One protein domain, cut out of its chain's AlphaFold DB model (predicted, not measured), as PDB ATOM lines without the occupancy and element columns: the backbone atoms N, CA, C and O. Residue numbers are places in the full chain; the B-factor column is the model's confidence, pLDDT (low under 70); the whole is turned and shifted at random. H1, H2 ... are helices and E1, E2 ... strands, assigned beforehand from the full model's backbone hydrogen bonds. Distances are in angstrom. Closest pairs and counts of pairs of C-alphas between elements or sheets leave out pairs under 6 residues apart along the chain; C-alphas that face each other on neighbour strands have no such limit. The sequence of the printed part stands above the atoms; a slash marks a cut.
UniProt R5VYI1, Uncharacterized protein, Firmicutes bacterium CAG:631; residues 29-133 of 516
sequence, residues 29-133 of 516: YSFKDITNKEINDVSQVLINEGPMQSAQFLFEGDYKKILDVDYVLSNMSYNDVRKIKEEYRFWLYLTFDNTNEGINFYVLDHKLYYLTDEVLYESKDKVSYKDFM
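AT A GLANCE: This is residues 29 to 133 of the 516 residues of an uncharacterized protein of Firmicutes bacterium CAG:631 (UniProt R5VYI1). One strongly twisted, curled sheet of six strands makes the core, with the helix H3 running across one face over E4 and E5 and the short helix H2 on the opposite face. The short helix H1 also packs on the sheet, while H4 touches H2 and only grazes the sheet. The printed part has 105 residues with four named helices and six named strands, in the order H1 E1 H2 E2 H3 E3 E4 E5 E6 H4; the sheet's order is E1 E3 E4 E5 E6 E2, all antiparallel, and the class is mixed, helices and strands. The whole is compact and rounded, with a radius of gyration of the C-alphas of 12.9 A and spans of 35 by 30 by 26 A.

IN THESE COORDINATES: H1 is residues 31 to 35, beginning at C-alpha 31 (39.390, 36.992, 1.130). E1, residues 42 to 49, is 20.3 A long. H2 is residues 63 to 67 and E2 residues 71 to 73. H3, residues 78 to 87, is 14.5 A long and begins at C-alpha 78 (44.121, 44.414, -20.105). E3 is residues 90 to 96, 19.7 A; E4 103 to 108, 16.8 A; E5 111 to 115, 12.8 A; E6 120 to 123, 10.3 A. H4, residues 129 to 132, ends at C-alpha 132 (32.614, 23.870, -7.852).

HOW THE PARTS SIT: The edge strands are E1 and E2. E1 and E3 are antiparallel at 161 degrees, with N 46 and O 93 2.8 A apart. E3, E4, E5 and E6 form a meander, each strand the antiparallel neighbour of the one before, and its hairpins have N 92 and O 105 at 2.8 A, N 113 and O 106 at 2.8 A, and N 114 and O 121 at 2.9 A. E6 and E2 have N 72 and O 122 at 2.9 A. H3 has a height over the sheet of 9.8 A and is over E5 and, only just, with 3 of its C-alphas, over E4; it runs across the strands, at 71 degrees to E5 on the local plane. The closest C-alphas of H3 and E4 are those of Ile 84 and Leu 108, 6.4 A. H2 is on the sheet at 5.9 A, over none of its strands. H1 is on it at 7.8 A, over none, but only just: 2 of its C-alphas fall on E5. H2 and H4 touch, closest at the C-alphas of Ile 66 and Asp 131, 6.8 A. H1 and H2 have each O i to N i+4 pair within hydrogen-bond range, H3 4 of 6; H4 is too short for such a pair.

THE WHOLE: The C-alphas of Ser 77 and Asn 98, the two farthest apart, are 35.6 A apart. The printed part has no cut. The link from E1 to H2 is long, 13 residues; in it, residues 57 to 58 pair antiparallel with residues 46 to 47 of E1. The mean pLDDT of the printed part is 83.5, with residues 51 to 55, 79, 98 to 101, 130 and 133 under 70.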
ATOM      1  N   TYR A  29      47.120  38.167   0.061       93.31
ATOM      2  CA  TYR A  29      45.881  38.778   0.501       93.31
ATOM      3  C   TYR A  29      44.903  37.665   0.859       93.31
ATOM      4  O   TYR A  29      44.819  36.667   0.147       93.31
ATOM      5  N   SER A  30      44.182  37.814   1.960       93.94
ATOM      6  CA  SER A  30      43.046  36.956   2.299       93.94
ATOM      7  C   SER A  30      41.779  37.412   1.569       93.94
ATOM      8  O   SER A  30      41.723  38.519   1.026       93.94
ATOM      9  N   PHE A  31      40.719  36.600   1.617       92.88
ATOM     10  CA  PHE A  31      39.390  36.992   1.130       92.88
ATOM     11  C   PHE A  31      38.933  38.336   1.722       92.88
ATOM     12  O   PHE A  31      38.418  39.199   1.008       92.88
ATOM     13  N   LYS A  32      39.171  38.544   3.021       93.12
ATOM     14  CA  LYS A  32      38.818  39.785   3.714       93.12
ATOM     15  C   LYS A  32      39.607  40.981   3.195       93.12
ATOM     16  O   LYS A  32      39.030  42.055   3.045       93.12
ATOM     17  N   ASP A  33      40.892  40.797   2.903       92.44
ATOM     18  CA  ASP A  33      41.756  41.883   2.430       92.44
ATOM     19  C   ASP A  33      41.334  42.393   1.048       92.44
ATOM     20  O   ASP A  33      41.427  43.591   0.791       92.44
ATOM     21  N   ILE A  34      40.861  41.504   0.166       91.69
ATOM     22  CA  ILE A  34      40.456  41.888  -1.196       91.69
ATOM     23  C   ILE A  34      38.999  42.364  -1.266       91.69
ATOM     24  O   ILE A  34      38.692  43.238  -2.069       91.69
ATOM     25  N   THR A  35      38.098  41.838  -0.427       90.06
ATOM     26  CA  THR A  35      36.651  42.135  -0.507       90.06
ATOM     27  C   THR A  35      36.130  43.115   0.544       90.06
ATOM     28  O   THR A  35      35.014  43.618   0.407       90.06
ATOM     29  N   ASN A  36      36.884  43.370   1.620       88.88
ATOM     30  CA  ASN A  36      36.409  44.033   2.842       88.88
ATOM     31  C   ASN A  36      35.200  43.345   3.518       88.88
ATOM     32  O   ASN A  36      34.469  43.983   4.282       88.88
ATOM     33  N   LYS A  37      34.979  42.051   3.261       89.31
ATOM     34  CA  LYS A  37      33.913  41.233   3.861       89.31
ATOM     35  C   LYS A  37      34.499  39.987   4.518       89.31
ATOM     36  O   LYS A  37      35.512  39.460   4.070       89.31
ATOM     37  N   GLU A  38      33.855  39.491   5.570       90.12
ATOM     38  CA  GLU A  38      34.208  38.187   6.135       90.12
ATOM     39  C   GLU A  38      33.536  37.080   5.323       90.12
ATOM     40  O   GLU A  38      32.345  37.151   5.018       90.12
ATOM     41  N   ILE A  39      34.266  36.007   5.021       89.62
ATOM     42  CA  ILE A  39      33.701  34.868   4.284       89.62
ATOM     43  C   ILE A  39      32.573  34.162   5.061       89.62
ATOM     44  O   ILE A  39      31.686  33.532   4.487       89.62
ATOM     45  N   ASN A  40      32.592  34.279   6.391       89.38
ATOM     46  CA  ASN A  40      31.552  33.739   7.262       89.38
ATOM     47  C   ASN A  40      30.233  34.519   7.186       89.38
ATOM     48  O   ASN A  40      29.217  33.968   7.601       89.38
ATOM     49  N   ASP A  41      30.243  35.735   6.635       89.25
ATOM     50  CA  ASP A  41      29.057  36.590   6.503       89.25
ATOM     51  C   ASP A  41      28.318  36.374   5.167       89.25
ATOM     52  O   ASP A  41      27.305  37.023   4.902       89.25
ATOM     53  N   VAL A  42      28.825  35.488   4.299       90.69
ATOM     54  CA  VAL A  42      28.182  35.137   3.024       90.69
ATOM     55  C   VAL A  42      26.862  34.420   3.306       90.69
ATOM     56  O   VAL A  42      26.857  33.341   3.901       90.69
ATOM     57  N   SER A  43      25.753  35.004   2.852       89.06
ATOM     58  CA  SER A  43      24.399  34.477   3.054       89.06
ATOM     59  C   SER A  43      24.021  33.431   2.010       89.06
ATOM     60  O   SER A  43      23.380  32.430   2.322       89.06
ATOM     61  N   GLN A  44      24.417  33.655   0.757       90.44
ATOM     62  CA  GLN A  44      24.153  32.747  -0.352       90.44
ATOM     63  C   GLN A  44      25.245  32.884  -1.413       90.44
ATOM     64  O   GLN A  44      25.761  33.972  -1.669       90.44
ATOM     65  N   VAL A  45      25.559  31.763  -2.062       90.88
ATOM     66  CA  VAL A  45      26.404  31.722  -3.254       90.88
ATOM     67  C   VAL A  45      25.560  31.225  -4.416       90.88
ATOM     68  O   VAL A  45      24.904  30.187  -4.327       90.88
ATOM     69  N   LEU A  46      25.559  31.989  -5.498       89.38
ATOM     70  CA  LEU A  46      25.006  31.588  -6.777       89.38
ATOM     71  C   LEU A  46      26.147  31.224  -7.726       89.38
ATOM     72  O   LEU A  46      27.160  31.918  -7.753       89.38
ATOM     73  N   ILE A  47      25.982  30.157  -8.501       88.38
ATOM     74  CA  ILE A  47      26.945  29.705  -9.506       88.38
ATOM     75  C   ILE A  47      26.308  29.678 -10.893       88.38
ATOM     76  O   ILE A  47      25.120  29.396 -11.059       88.38
ATOM     77  N   ASN A  48      27.125  29.969 -11.893       83.38
ATOM     78  CA  ASN A  48      26.791  29.882 -13.301       83.38
ATOM     79  C   ASN A  48      27.937  29.199 -14.066       83.38
ATOM     80  O   ASN A  48      29.108  29.432 -13.754       83.38
ATOM     81  N   GLU A  49      27.594  28.358 -15.044       78.69
ATOM     82  CA  GLU A  49      28.545  27.609 -15.872       78.69
ATOM     83  C   GLU A  49      28.676  28.256 -17.255       78.69
ATOM     84  O   GLU A  49      27.906  27.985 -18.179       78.69
ATOM     85  N   GLY A  50      29.690  29.100 -17.403       71.31
ATOM     86  CA  GLY A  50      30.041  29.715 -18.674       71.31
ATOM     87  C   GLY A  50      29.244  30.974 -19.064       71.31
ATOM     88  O   GLY A  50      28.086  31.157 -18.699       71.31
ATOM     89  N   PRO A  51      29.840  31.829 -19.912       61.66
ATOM     90  CA  PRO A  51      29.365  33.179 -20.245       61.66
ATOM     91  C   PRO A  51      28.018  33.246 -20.980       61.66
ATOM     92  O   PRO A  51      27.385  34.300 -20.999       61.66
ATOM     93  N   MET A  52      27.568  32.148 -21.595       45.75
ATOM     94  CA  MET A  52      26.333  32.103 -22.394       45.75
ATOM     95  C   MET A  52      25.103  31.615 -21.616       45.75
ATOM     96  O   MET A  52      23.999  31.601 -22.167       45.75
ATOM     97  N   GLN A  53      25.250  31.221 -20.349       53.66
ATOM     98  CA  GLN A  53      24.117  30.804 -19.527       53.66
ATOM     99  C   GLN A  53      23.522  32.005 -18.782       53.66
ATOM    100  O   GLN A  53      24.196  32.666 -18.002       53.66
ATOM    101  N   SER A  54      22.233  32.281 -18.985       46.84
ATOM    102  CA  SER A  54      21.521  33.380 -18.308       46.84
ATOM    103  C   SER A  54      20.982  33.016 -16.918       46.84
ATOM    104  O   SER A  54      20.473  33.885 -16.211       46.84
ATOM    105  N   ALA A  55      21.069  31.742 -16.524       61.00
ATOM    106  CA  ALA A  55      20.546  31.243 -15.259       61.00
ATOM    107  C   ALA A  55      21.659  31.114 -14.211       61.00
ATOM    108  O   ALA A  55      22.711  30.536 -14.471       61.00
ATOM    109  N   GLN A  56      21.406  31.639 -13.016       74.31
ATOM    110  CA  GLN A  56      22.225  31.416 -11.831       74.31
ATOM    111  C   GLN A  56      21.546  30.369 -10.946       74.31
ATOM    112  O   GLN A  56      20.342  30.455 -10.692       74.31
ATOM    113  N   PHE A  57      22.313  29.397 -10.466       80.19
ATOM    114  CA  PHE A  57      21.834  28.321  -9.600       80.19
ATOM    115  C   PHE A  57      22.375  28.497  -8.188       80.19
ATOM    116  O   PHE A  57      23.447  29.062  -7.996       80.19
ATOM    117  N   LEU A  58      21.644  28.008  -7.187       84.81
ATOM    118  CA  LEU A  58      22.167  27.952  -5.826       84.81
ATOM    119  C   LEU A  58      23.375  27.007  -5.792       84.81
ATOM    120  O   LEU A  58      23.270  25.856  -6.208       84.81
ATOM    121  N   PHE A  59      24.514  27.495  -5.308       86.19
ATOM    122  CA  PHE A  59      25.699  26.671  -5.124       86.19
ATOM    123  C   PHE A  59      25.597  25.896  -3.806       86.19
ATOM    124  O   PHE A  59      25.521  26.492  -2.733       86.19
ATOM    125  N   GLU A  60      25.601  24.566  -3.893       81.88
ATOM    126  CA  GLU A  60      25.418  23.667  -2.743       81.88
ATOM    127  C   GLU A  60      26.744  23.130  -2.159       81.88
ATOM    128  O   GLU A  60      26.732  22.338  -1.220       81.88
ATOM    129  N   GLY A  61      27.896  23.537  -2.710       80.62
ATOM    130  CA  GLY A  61      29.218  23.048  -2.303       80.62
ATOM    131  C   GLY A  61      29.863  23.849  -1.169       80.62
ATOM    132  O   GLY A  61      29.353  24.881  -0.727       80.62
ATOM    133  N   ASP A  62      31.033  23.394  -0.706       88.50
ATOM    134  CA  ASP A  62      31.819  24.109   0.309       88.50
ATOM    135  C   ASP A  62      32.539  25.319  -0.310       88.50
ATOM    136  O   ASP A  62      33.705  25.262  -0.702       88.50
ATOM    137  N   TYR A  63      31.826  26.442  -0.398       89.31
ATOM    138  CA  TYR A  63      32.365  27.681  -0.957       89.31
ATOM    139  C   TYR A  63      33.529  28.245  -0.135       89.31
ATOM    140  O   TYR A  63      34.356  28.976  -0.681       89.31
ATOM    141  N   LYS A  64      33.632  27.911   1.160       90.62
ATOM    142  CA  LYS A  64      34.729  28.398   2.005       90.62
ATOM    143  C   LYS A  64      36.040  27.760   1.596       90.62
ATOM    144  O   LYS A  64      37.025  28.468   1.441       90.62
ATOM    145  N   LYS A  65      36.031  26.458   1.308       88.50
ATOM    146  CA  LYS A  65      37.198  25.752   0.758       88.50
ATOM    147  C   LYS A  65      37.732  26.395  -0.529       88.50
ATOM    148  O   LYS A  65      38.935  26.378  -0.766       88.50
ATOM    149  N   ILE A  66      36.842  26.937  -1.356       89.62
ATOM    150  CA  ILE A  66      37.181  27.532  -2.653       89.62
ATOM    151  C   ILE A  66      37.716  28.956  -2.504       89.62
ATOM    152  O   ILE A  66      38.680  29.331  -3.170       89.62
ATOM    153  N   LEU A  67      37.039  29.765  -1.688       92.38
ATOM    154  CA  LEU A  67      37.228  31.213  -1.646       92.38
ATOM    155  C   LEU A  67      38.153  31.665  -0.502       92.38
ATOM    156  O   LEU A  67      38.743  32.741  -0.609       92.38
ATOM    157  N   ASP A  68      38.309  30.874   0.566       91.00
ATOM    158  CA  ASP A  68      39.216  31.153   1.694       91.00
ATOM    159  C   ASP A  68      40.644  30.672   1.392       91.00
ATOM    160  O   ASP A  68      41.193  29.773   2.031       91.00
ATOM    161  N   VAL A  69      41.225  31.242   0.338       91.19
ATOM    162  CA  VAL A  69      42.573  30.933  -0.154       91.19
ATOM    163  C   VAL A  69      43.464  32.174  -0.116       91.19
ATOM    164  O   VAL A  69      42.988  33.298   0.042       91.19
ATOM    165  N   ASP A  70      44.775  31.982  -0.282       94.00
ATOM    166  CA  ASP A  70      45.704  33.096  -0.484       94.00
ATOM    167  C   ASP A  70      45.529  33.676  -1.898       94.00
ATOM    168  O   ASP A  70      45.589  32.940  -2.885       94.00
ATOM    169  N   TYR A  71      45.415  34.996  -2.007       94.50
ATOM    170  CA  TYR A  71      45.375  35.738  -3.267       94.50
ATOM    171  C   TYR A  71      46.646  36.557  -3.473       94.50
ATOM    172  O   TYR A  71      47.339  36.930  -2.521       94.50
ATOM    173  N   VAL A  72      46.938  36.870  -4.729       94.12
ATOM    174  CA  VAL A  72      48.018  37.770  -5.140       94.12
ATOM    175  C   VAL A  72      47.490  38.790  -6.144       94.12
ATOM    176  O   VAL A  72      46.502  38.550  -6.836       94.12
ATOM    177  N   LEU A  73      48.153  39.943  -6.218       91.62
ATOM    178  CA  LEU A  73      47.907  40.920  -7.278       91.62
ATOM    179  C   LEU A  73      48.368  40.343  -8.615       91.62
ATOM    180  O   LEU A  73      49.533  39.960  -8.746       91.62
ATOM    181  N   SER A  74      47.468  40.305  -9.593       85.75
ATOM    182  CA  SER A  74      47.803  39.855 -10.940       85.75
ATOM    183  C   SER A  74      48.527  40.956 -11.714       85.75
ATOM    184  O   SER A  74      48.219  42.141 -11.585       85.75
ATOM    185  N   ASN A  75      49.489  40.560 -12.544       84.19
ATOM    186  CA  ASN A  75      50.188  41.428 -13.495       84.19
ATOM    187  C   ASN A  75      49.696  41.234 -14.944       84.19
ATOM    188  O   ASN A  75      50.405  41.611 -15.877       84.19
ATOM    189  N   MET A  76      48.516  40.631 -15.128       80.19
ATOM    190  CA  MET A  76      47.917  40.384 -16.442       80.19
ATOM    191  C   MET A  76      47.682  41.666 -17.241       80.19
ATOM    192  O   MET A  76      47.377  42.728 -16.693       80.19
ATOM    193  N   SER A  77      47.793  41.549 -18.566       77.06
ATOM    194  CA  SER A  77      47.476  42.646 -19.474       77.06
ATOM    195  C   SER A  77      45.965  42.881 -19.544       77.06
ATOM    196  O   SER A  77      45.169  41.980 -19.294       77.06
ATOM    197  N   TYR A  78      45.543  44.083 -19.948       70.50
ATOM    198  CA  TYR A  78      44.121  44.414 -20.105       70.50
ATOM    199  C   TYR A  78      43.357  43.424 -21.011       70.50
ATOM    200  O   TYR A  78      42.206  43.093 -20.730       70.50
ATOM    201  N   ASN A  79      43.998  42.921 -22.072       69.56
ATOM    202  CA  ASN A  79      43.379  41.950 -22.980       69.56
ATOM    203  C   ASN A  79      43.152  40.594 -22.295       69.56
ATOM    204  O   ASN A  79      42.091  39.998 -22.469       69.56
ATOM    205  N   ASP A  80      44.096  40.150 -21.463       76.69
ATOM    206  CA  ASP A  80      43.968  38.899 -20.706       76.69
ATOM    207  C   ASP A  80      42.878  39.012 -19.629       76.69
ATOM    208  O   ASP A  80      42.124  38.070 -19.393       76.69
ATOM    209  N   VAL A  81      42.711  40.199 -19.034       81.38
ATOM    210  CA  VAL A  81      41.606  40.475 -18.103       81.38
ATOM    211  C   VAL A  81      40.245  40.399 -18.802       81.38
ATOM    212  O   VAL A  81      39.283  39.889 -18.224       81.38
ATOM    213  N   ARG A  82      40.142  40.879 -20.050       77.44
ATOM    214  CA  ARG A  82      38.898  40.791 -20.834       77.44
ATOM    215  C   ARG A  82      38.486  39.335 -21.059       77.44
ATOM    216  O   ARG A  82      37.314  39.009 -20.868       77.44
ATOM    217  N   LYS A  83      39.460  38.467 -21.347       82.19
ATOM    218  CA  LYS A  83      39.263  37.023 -21.532       82.19
ATOM    219  C   LYS A  83      38.551  36.374 -20.344       82.19
ATOM    220  O   LYS A  83      37.639  35.579 -20.535       82.19
ATOM    221  N   ILE A  84      38.878  36.779 -19.114       84.69
ATOM    222  CA  ILE A  84      38.233  36.254 -17.896       84.69
ATOM    223  C   ILE A  84      36.714  36.470 -17.929       84.69
ATOM    224  O   ILE A  84      35.966  35.576 -17.549       84.69
ATOM    225  N   LYS A  85      36.233  37.628 -18.394       80.50
ATOM    226  CA  LYS A  85      34.788  37.915 -18.462       80.50
ATOM    227  C   LYS A  85      34.101  37.289 -19.675       80.50
ATOM    228  O   LYS A  85      32.898  37.058 -19.617       80.50
ATOM    229  N   GLU A  86      34.847  37.048 -20.748       78.56
ATOM    230  CA  GLU A  86      34.331  36.498 -22.007       78.56
ATOM    231  C   GLU A  86      34.336  34.964 -22.033       78.56
ATOM    232  O   GLU A  86      33.547  34.394 -22.775       78.56
ATOM    233  N   GLU A  87      35.178  34.303 -21.230       82.94
ATOM    234  CA  GLU A  87      35.466  32.863 -21.349       82.94
ATOM    235  C   GLU A  87      35.493  32.103 -20.008       82.94
ATOM    236  O   GLU A  87      35.938  30.956 -19.963       82.94
ATOM    237  N   TYR A  88      35.049  32.699 -18.892       84.06
ATOM    238  CA  TYR A  88      35.058  32.005 -17.595       84.06
ATOM    239  C   TYR A  88      34.357  30.641 -17.660       84.06
ATOM    240  O   TYR A  88      33.312  30.486 -18.286       84.06
ATOM    241  N   ARG A  89      34.888  29.650 -16.939       82.19
ATOM    242  CA  ARG A  89      34.226  28.355 -16.748       82.19
ATOM    243  C   ARG A  89      33.116  28.449 -15.708       82.19
ATOM    244  O   ARG A  89      32.025  27.939 -15.938       82.19
ATOM    245  N   PHE A  90      33.395  29.113 -14.589       87.06
ATOM    246  CA  PHE A  90      32.414  29.350 -13.533       87.06
ATOM    247  C   PHE A  90      32.364  30.825 -13.158       87.06
ATOM    248  O   PHE A  90      33.401  31.485 -13.052       87.06
ATOM    249  N   TRP A  91      31.160  31.322 -12.907       90.25
ATOM    250  CA  TRP A  91      30.924  32.616 -12.286       90.25
ATOM    251  C   TRP A  91      30.205  32.406 -10.957       90.25
ATOM    252  O   TRP A  91      29.132  31.806 -10.910       90.25
ATOM    253  N   LEU A  92      30.820  32.886  -9.879       91.94
ATOM    254  CA  LEU A  92      30.262  32.879  -8.536       91.94
ATOM    255  C   LEU A  92      29.780  34.283  -8.175       91.94
ATOM    256  O   LEU A  92      30.554  35.241  -8.211       91.94
ATOM    257  N   TYR A  93      28.522  34.390  -7.768       91.56
ATOM    258  CA  TYR A  93      27.935  35.603  -7.216       91.56
ATOM    259  C   TYR A  93      27.579  35.386  -5.747       91.56
ATOM    260  O   TYR A  93      26.739  34.553  -5.408       91.56
ATOM    261  N   LEU A  94      28.246  36.126  -4.868       92.75
ATOM    262  CA  LEU A  94      28.075  36.051  -3.422       92.75
ATOM    263  C   LEU A  94      27.153  37.169  -2.949       92.75
ATOM    264  O   LEU A  94      27.382  38.336  -3.273       92.75
ATOM    265  N   THR A  95      26.173  36.826  -2.121       90.50
ATOM    266  CA  THR A  95      25.339  37.793  -1.399       90.50
ATOM    267  C   THR A  95      25.656  37.772   0.093       90.50
ATOM    268  O   THR A  95      26.180  36.788   0.622       90.50
ATOM    269  N   PHE A  96      25.361  38.885   0.763       88.81
ATOM    270  CA  PHE A  96      25.565  39.078   2.195       88.81
ATOM    271  C   PHE A  96      24.269  39.602   2.816       88.81
ATOM    272  O   PHE A  96      23.604  40.469   2.234       88.81
ATOM    273  N   ASP A  97      23.926  39.112   4.006       75.38
ATOM    274  CA  ASP A  97      22.714  39.535   4.705       75.38
ATOM    275  C   ASP A  97      22.749  41.052   4.971       75.38
ATOM    276  O   ASP A  97      23.704  41.588   5.534       75.38
ATOM    277  N   ASN A  98      21.665  41.747   4.606       57.72
ATOM    278  CA  ASN A  98      21.441  43.189   4.808       57.72
ATOM    279  C   ASN A  98      22.188  44.169   3.880       57.72
ATOM    280  O   ASN A  98      22.267  45.358   4.201       57.72
ATOM    281  N   THR A  99      22.665  43.740   2.707       58.03
ATOM    282  CA  THR A  99      23.171  44.662   1.671       58.03
ATOM    283  C   THR A  99      22.639  44.321   0.277       58.03
ATOM    284  O   THR A  99      22.571  43.153  -0.081       58.03
ATOM    285  N   ASN A 100      22.325  45.334  -0.543       56.34
ATOM    286  CA  ASN A 100      21.974  45.165  -1.969       56.34
ATOM    287  C   ASN A 100      23.212  44.960  -2.875       56.34
ATOM    288  O   ASN A 100      23.109  45.046  -4.097       56.34
ATOM    289  N   GLU A 101      24.385  44.743  -2.286       66.12
ATOM    290  CA  GLU A 101      25.667  44.644  -2.979       66.12
ATOM    291  C   GLU A 101      26.173  43.204  -2.887       66.12
ATOM    292  O   GLU A 101      26.263  42.639  -1.796       66.12
ATOM    293  N   GLY A 102      26.480  42.610  -4.040       82.50
ATOM    294  CA  GLY A 102      27.047  41.268  -4.137       82.50
ATOM    295  C   GLY A 102      28.415  41.291  -4.802       82.50
ATOM    296  O   GLY A 102      28.771  42.247  -5.493       82.50
ATOM    297  N   ILE A 103      29.190  40.236  -4.575       91.31
ATOM    298  CA  ILE A 103      30.581  40.135  -5.020       91.31
ATOM    299  C   ILE A 103      30.692  39.057  -6.092       91.31
ATOM    300  O   ILE A 103      30.145  37.967  -5.940       91.31
ATOM    301  N   ASN A 104      31.408  39.368  -7.172       91.50
ATOM    302  CA  ASN A 104      31.608  38.467  -8.303       91.50
ATOM    303  C   ASN A 104      33.010  37.868  -8.274       91.50
ATOM    304  O   ASN A 104      33.990  38.608  -8.238       91.50
ATOM    305  N   PHE A 105      33.090  36.548  -8.381       94.38
ATOM    306  CA  PHE A 105      34.327  35.832  -8.661       94.38
ATOM    307  C   PHE A 105      34.188  35.049  -9.961       94.38
ATOM    308  O   PHE A 105      33.129  34.497 -10.258       94.38
ATOM    309  N   TYR A 106      35.274  34.972 -10.717       93.00
ATOM    310  CA  TYR A 106      35.338  34.229 -11.971       93.00
ATOM    311  C   TYR A 106      36.381  33.133 -11.870       93.00
ATOM    312  O   TYR A 106      37.404  33.301 -11.209       93.00
ATOM    313  N   VAL A 107      36.138  32.016 -12.541       89.81
ATOM    314  CA  VAL A 107      37.071  30.897 -12.588       89.81
ATOM    315  C   VAL A 107      37.432  30.621 -14.032       89.81
ATOM    316  O   VAL A 107      36.558  30.309 -14.838       89.81
ATOM    317  N   LEU A 108      38.718  30.705 -14.348       86.44
ATOM    318  CA  LEU A 108      39.270  30.389 -15.663       86.44
ATOM    319  C   LEU A 108      40.636  29.723 -15.466       86.44
ATOM    320  O   LEU A 108      41.382  30.100 -14.565       86.44
ATOM    321  N   ASP A 109      40.946  28.698 -16.257       83.88
ATOM    322  CA  ASP A 109      42.223  27.965 -16.218       83.88
ATOM    323  C   ASP A 109      42.670  27.521 -14.808       83.88
ATOM    324  O   ASP A 109      43.837  27.632 -14.424       83.88
ATOM    325  N   HIS A 110      41.729  26.994 -14.012       83.69
ATOM    326  CA  HIS A 110      41.949  26.567 -12.620       83.69
ATOM    327  C   HIS A 110      42.438  27.676 -11.676       83.69
ATOM    328  O   HIS A 110      43.072  27.391 -10.657       83.69
ATOM    329  N   LYS A 111      42.146  28.938 -11.976       89.50
ATOM    330  CA  LYS A 111      42.428  30.088 -11.116       89.50
ATOM    331  C   LYS A 111      41.144  30.824 -10.786       89.50
ATOM    332  O   LYS A 111      40.241  30.913 -11.614       89.50
ATOM    333  N   LEU A 112      41.079  31.332  -9.564       94.31
ATOM    334  CA  LEU A 112      39.981  32.162  -9.096       94.31
ATOM    335  C   LEU A 112      40.384  33.630  -9.230       94.31
ATOM    336  O   LEU A 112      41.446  34.017  -8.750       94.31
ATOM    337  N   TYR A 113      39.530  34.434  -9.848       94.25
ATOM    338  CA  TYR A 113      39.778  35.839 -10.134       94.25
ATOM    339  C   TYR A 113      38.731  36.725  -9.475       94.25
ATOM    340  O   TYR A 113      37.527  36.473  -9.575       94.25
ATOM    341  N   TYR A 114      39.204  37.799  -8.853       94.19
ATOM    342  CA  TYR A 114      38.381  38.863  -8.299       94.19
ATOM    343  C   TYR A 114      38.766  40.196  -8.937       94.19
ATOM    344  O   TYR A 114      39.909  40.643  -8.813       94.19
ATOM    345  N   LEU A 115      37.806  40.813  -9.630       88.44
ATOM    346  CA  LEU A 115      37.985  42.092 -10.311       88.44
ATOM    347  C   LEU A 115      37.310  43.215  -9.529       88.44
ATOM    348  O   LEU A 115      36.099  43.173  -9.306       88.44
ATOM    349  N   THR A 116      38.077  44.250  -9.213       81.75
ATOM    350  CA  THR A 116      37.542  45.584  -8.923       81.75
ATOM    351  C   THR A 116      37.685  46.470 -10.163       81.75
ATOM    352  O   THR A 116      38.214  46.037 -11.188       81.75
ATOM    353  N   ASP A 117      37.224  47.719 -10.087       74.06
ATOM    354  CA  ASP A 117      37.373  48.679 -11.189       74.06
ATOM    355  C   ASP A 117      38.845  49.018 -11.500       74.06
ATOM    356  O   ASP A 117      39.158  49.464 -12.602       74.06
ATOM    357  N   GLU A 118      39.753  48.794 -10.546       75.38
ATOM    358  CA  GLU A 118      41.151  49.236 -10.630       75.38
ATOM    359  C   GLU A 118      42.168  48.090 -10.539       75.38
ATOM    360  O   GLU A 118      43.312  48.249 -10.969       75.38
ATOM    361  N   VAL A 119      41.791  46.943  -9.961       85.50
ATOM    362  CA  VAL A 119      42.735  45.892  -9.569       85.50
ATOM    363  C   VAL A 119      42.171  44.499  -9.850       85.50
ATOM    364  O   VAL A 119      41.001  44.219  -9.586       85.50
ATOM    365  N   LEU A 120      43.035  43.603 -10.333       90.81
ATOM    366  CA  LEU A 120      42.762  42.172 -10.442       90.81
ATOM    367  C   LEU A 120      43.556  41.400  -9.384       90.81
ATOM    368  O   LEU A 120      44.786  41.485  -9.318       90.81
ATOM    369  N   TYR A 121      42.843  40.587  -8.613       93.81
ATOM    370  CA  TYR A 121      43.425  39.584  -7.732       93.81
ATOM    371  C   TYR A 121      43.197  38.190  -8.305       93.81
ATOM    372  O   TYR A 121      42.106  37.886  -8.784       93.81
ATOM    373  N   GLU A 122      44.205  37.330  -8.210       93.81
ATOM    374  CA  GLU A 122      44.101  35.917  -8.567       93.81
ATOM    375  C   GLU A 122      44.458  35.023  -7.379       93.81
ATOM    376  O   GLU A 122      45.281  35.393  -6.535       93.81
ATOM    377  N   SER A 123      43.861  33.833  -7.299       94.12
ATOM    378  CA  SER A 123      44.274  32.838  -6.312       94.12
ATOM    379  C   SER A 123      45.736  32.471  -6.534       94.12
ATOM    380  O   SER A 123      46.185  32.235  -7.659       94.12
ATOM    381  N   LYS A 124      46.505  32.393  -5.451       87.81
ATOM    382  CA  LYS A 124      47.913  32.009  -5.506       87.81
ATOM    383  C   LYS A 124      48.066  30.586  -6.034       87.81
ATOM    384  O   LYS A 124      48.834  30.346  -6.965       87.81
ATOM    385  N   ASP A 125      47.287  29.666  -5.483       85.69
ATOM    386  CA  ASP A 125      47.280  28.265  -5.884       85.69
ATOM    387  C   ASP A 125      46.149  27.984  -6.881       85.69
ATOM    388  O   ASP A 125      45.217  28.780  -7.048       85.69
ATOM    389  N   LYS A 126      46.269  26.864  -7.602       81.44
ATOM    390  CA  LYS A 126      45.206  26.400  -8.498       81.44
ATOM    391  C   LYS A 126      44.025  25.886  -7.677       81.44
ATOM    392  O   LYS A 126      44.220  25.152  -6.711       81.44
ATOM    393  N   VAL A 127      42.814  26.221  -8.107       79.88
ATOM    394  CA  VAL A 127      41.559  25.711  -7.544       79.88
ATOM    395  C   VAL A 127      41.072  24.498  -8.341       79.88
ATOM    396  O   VAL A 127      41.244  24.421  -9.562       79.88
ATOM    397  N   SER A 128      40.471  23.517  -7.666       80.56
ATOM    398  CA  SER A 128      39.952  22.319  -8.330       80.56
ATOM    399  C   SER A 128      38.533  22.555  -8.830       80.56
ATOM    400  O   SER A 128      37.663  22.890  -8.038       80.56
ATOM    401  N   TYR A 129      38.257  22.297 -10.113       79.69
ATOM    402  CA  TYR A 129      36.888  22.378 -10.654       79.69
ATOM    403  C   TYR A 129      35.909  21.428  -9.956       79.69
ATOM    404  O   TYR A 129      34.722  21.721  -9.873       79.69
ATOM    405  N   LYS A 130      36.421  20.348  -9.360       69.56
ATOM    406  CA  LYS A 130      35.655  19.401  -8.538       69.56
ATOM    407  C   LYS A 130      34.986  20.074  -7.343       69.56
ATOM    408  O   LYS A 130      33.903  19.667  -6.949       69.56
ATOM    409  N   ASP A 131      35.609  21.113  -6.788       79.88
ATOM    410  CA  ASP A 131      35.055  21.824  -5.636       79.88
ATOM    411  C   ASP A 131      33.828  22.667  -6.030       79.88
ATOM    412  O   ASP A 131      32.940  22.869  -5.208       79.88
ATOM    413  N   PHE A 132      33.727  23.084  -7.299       77.31
ATOM    414  CA  PHE A 132      32.614  23.870  -7.852       77.31
ATOM    415  C   PHE A 132      31.452  23.003  -8.363       77.31
ATOM    416  O   PHE A 132      30.399  23.531  -8.712       77.31
ATOM    417  N   MET A 133      31.619  21.679  -8.391       69.50
ATOM    418  CA  MET A 133      30.602  20.720  -8.829       69.50
ATOM    419  C   MET A 133      30.478  19.610  -7.775       69.50
ATOM    420  O   MET A 133      31.025  18.522  -7.956       69.50
TER     421      MET A 133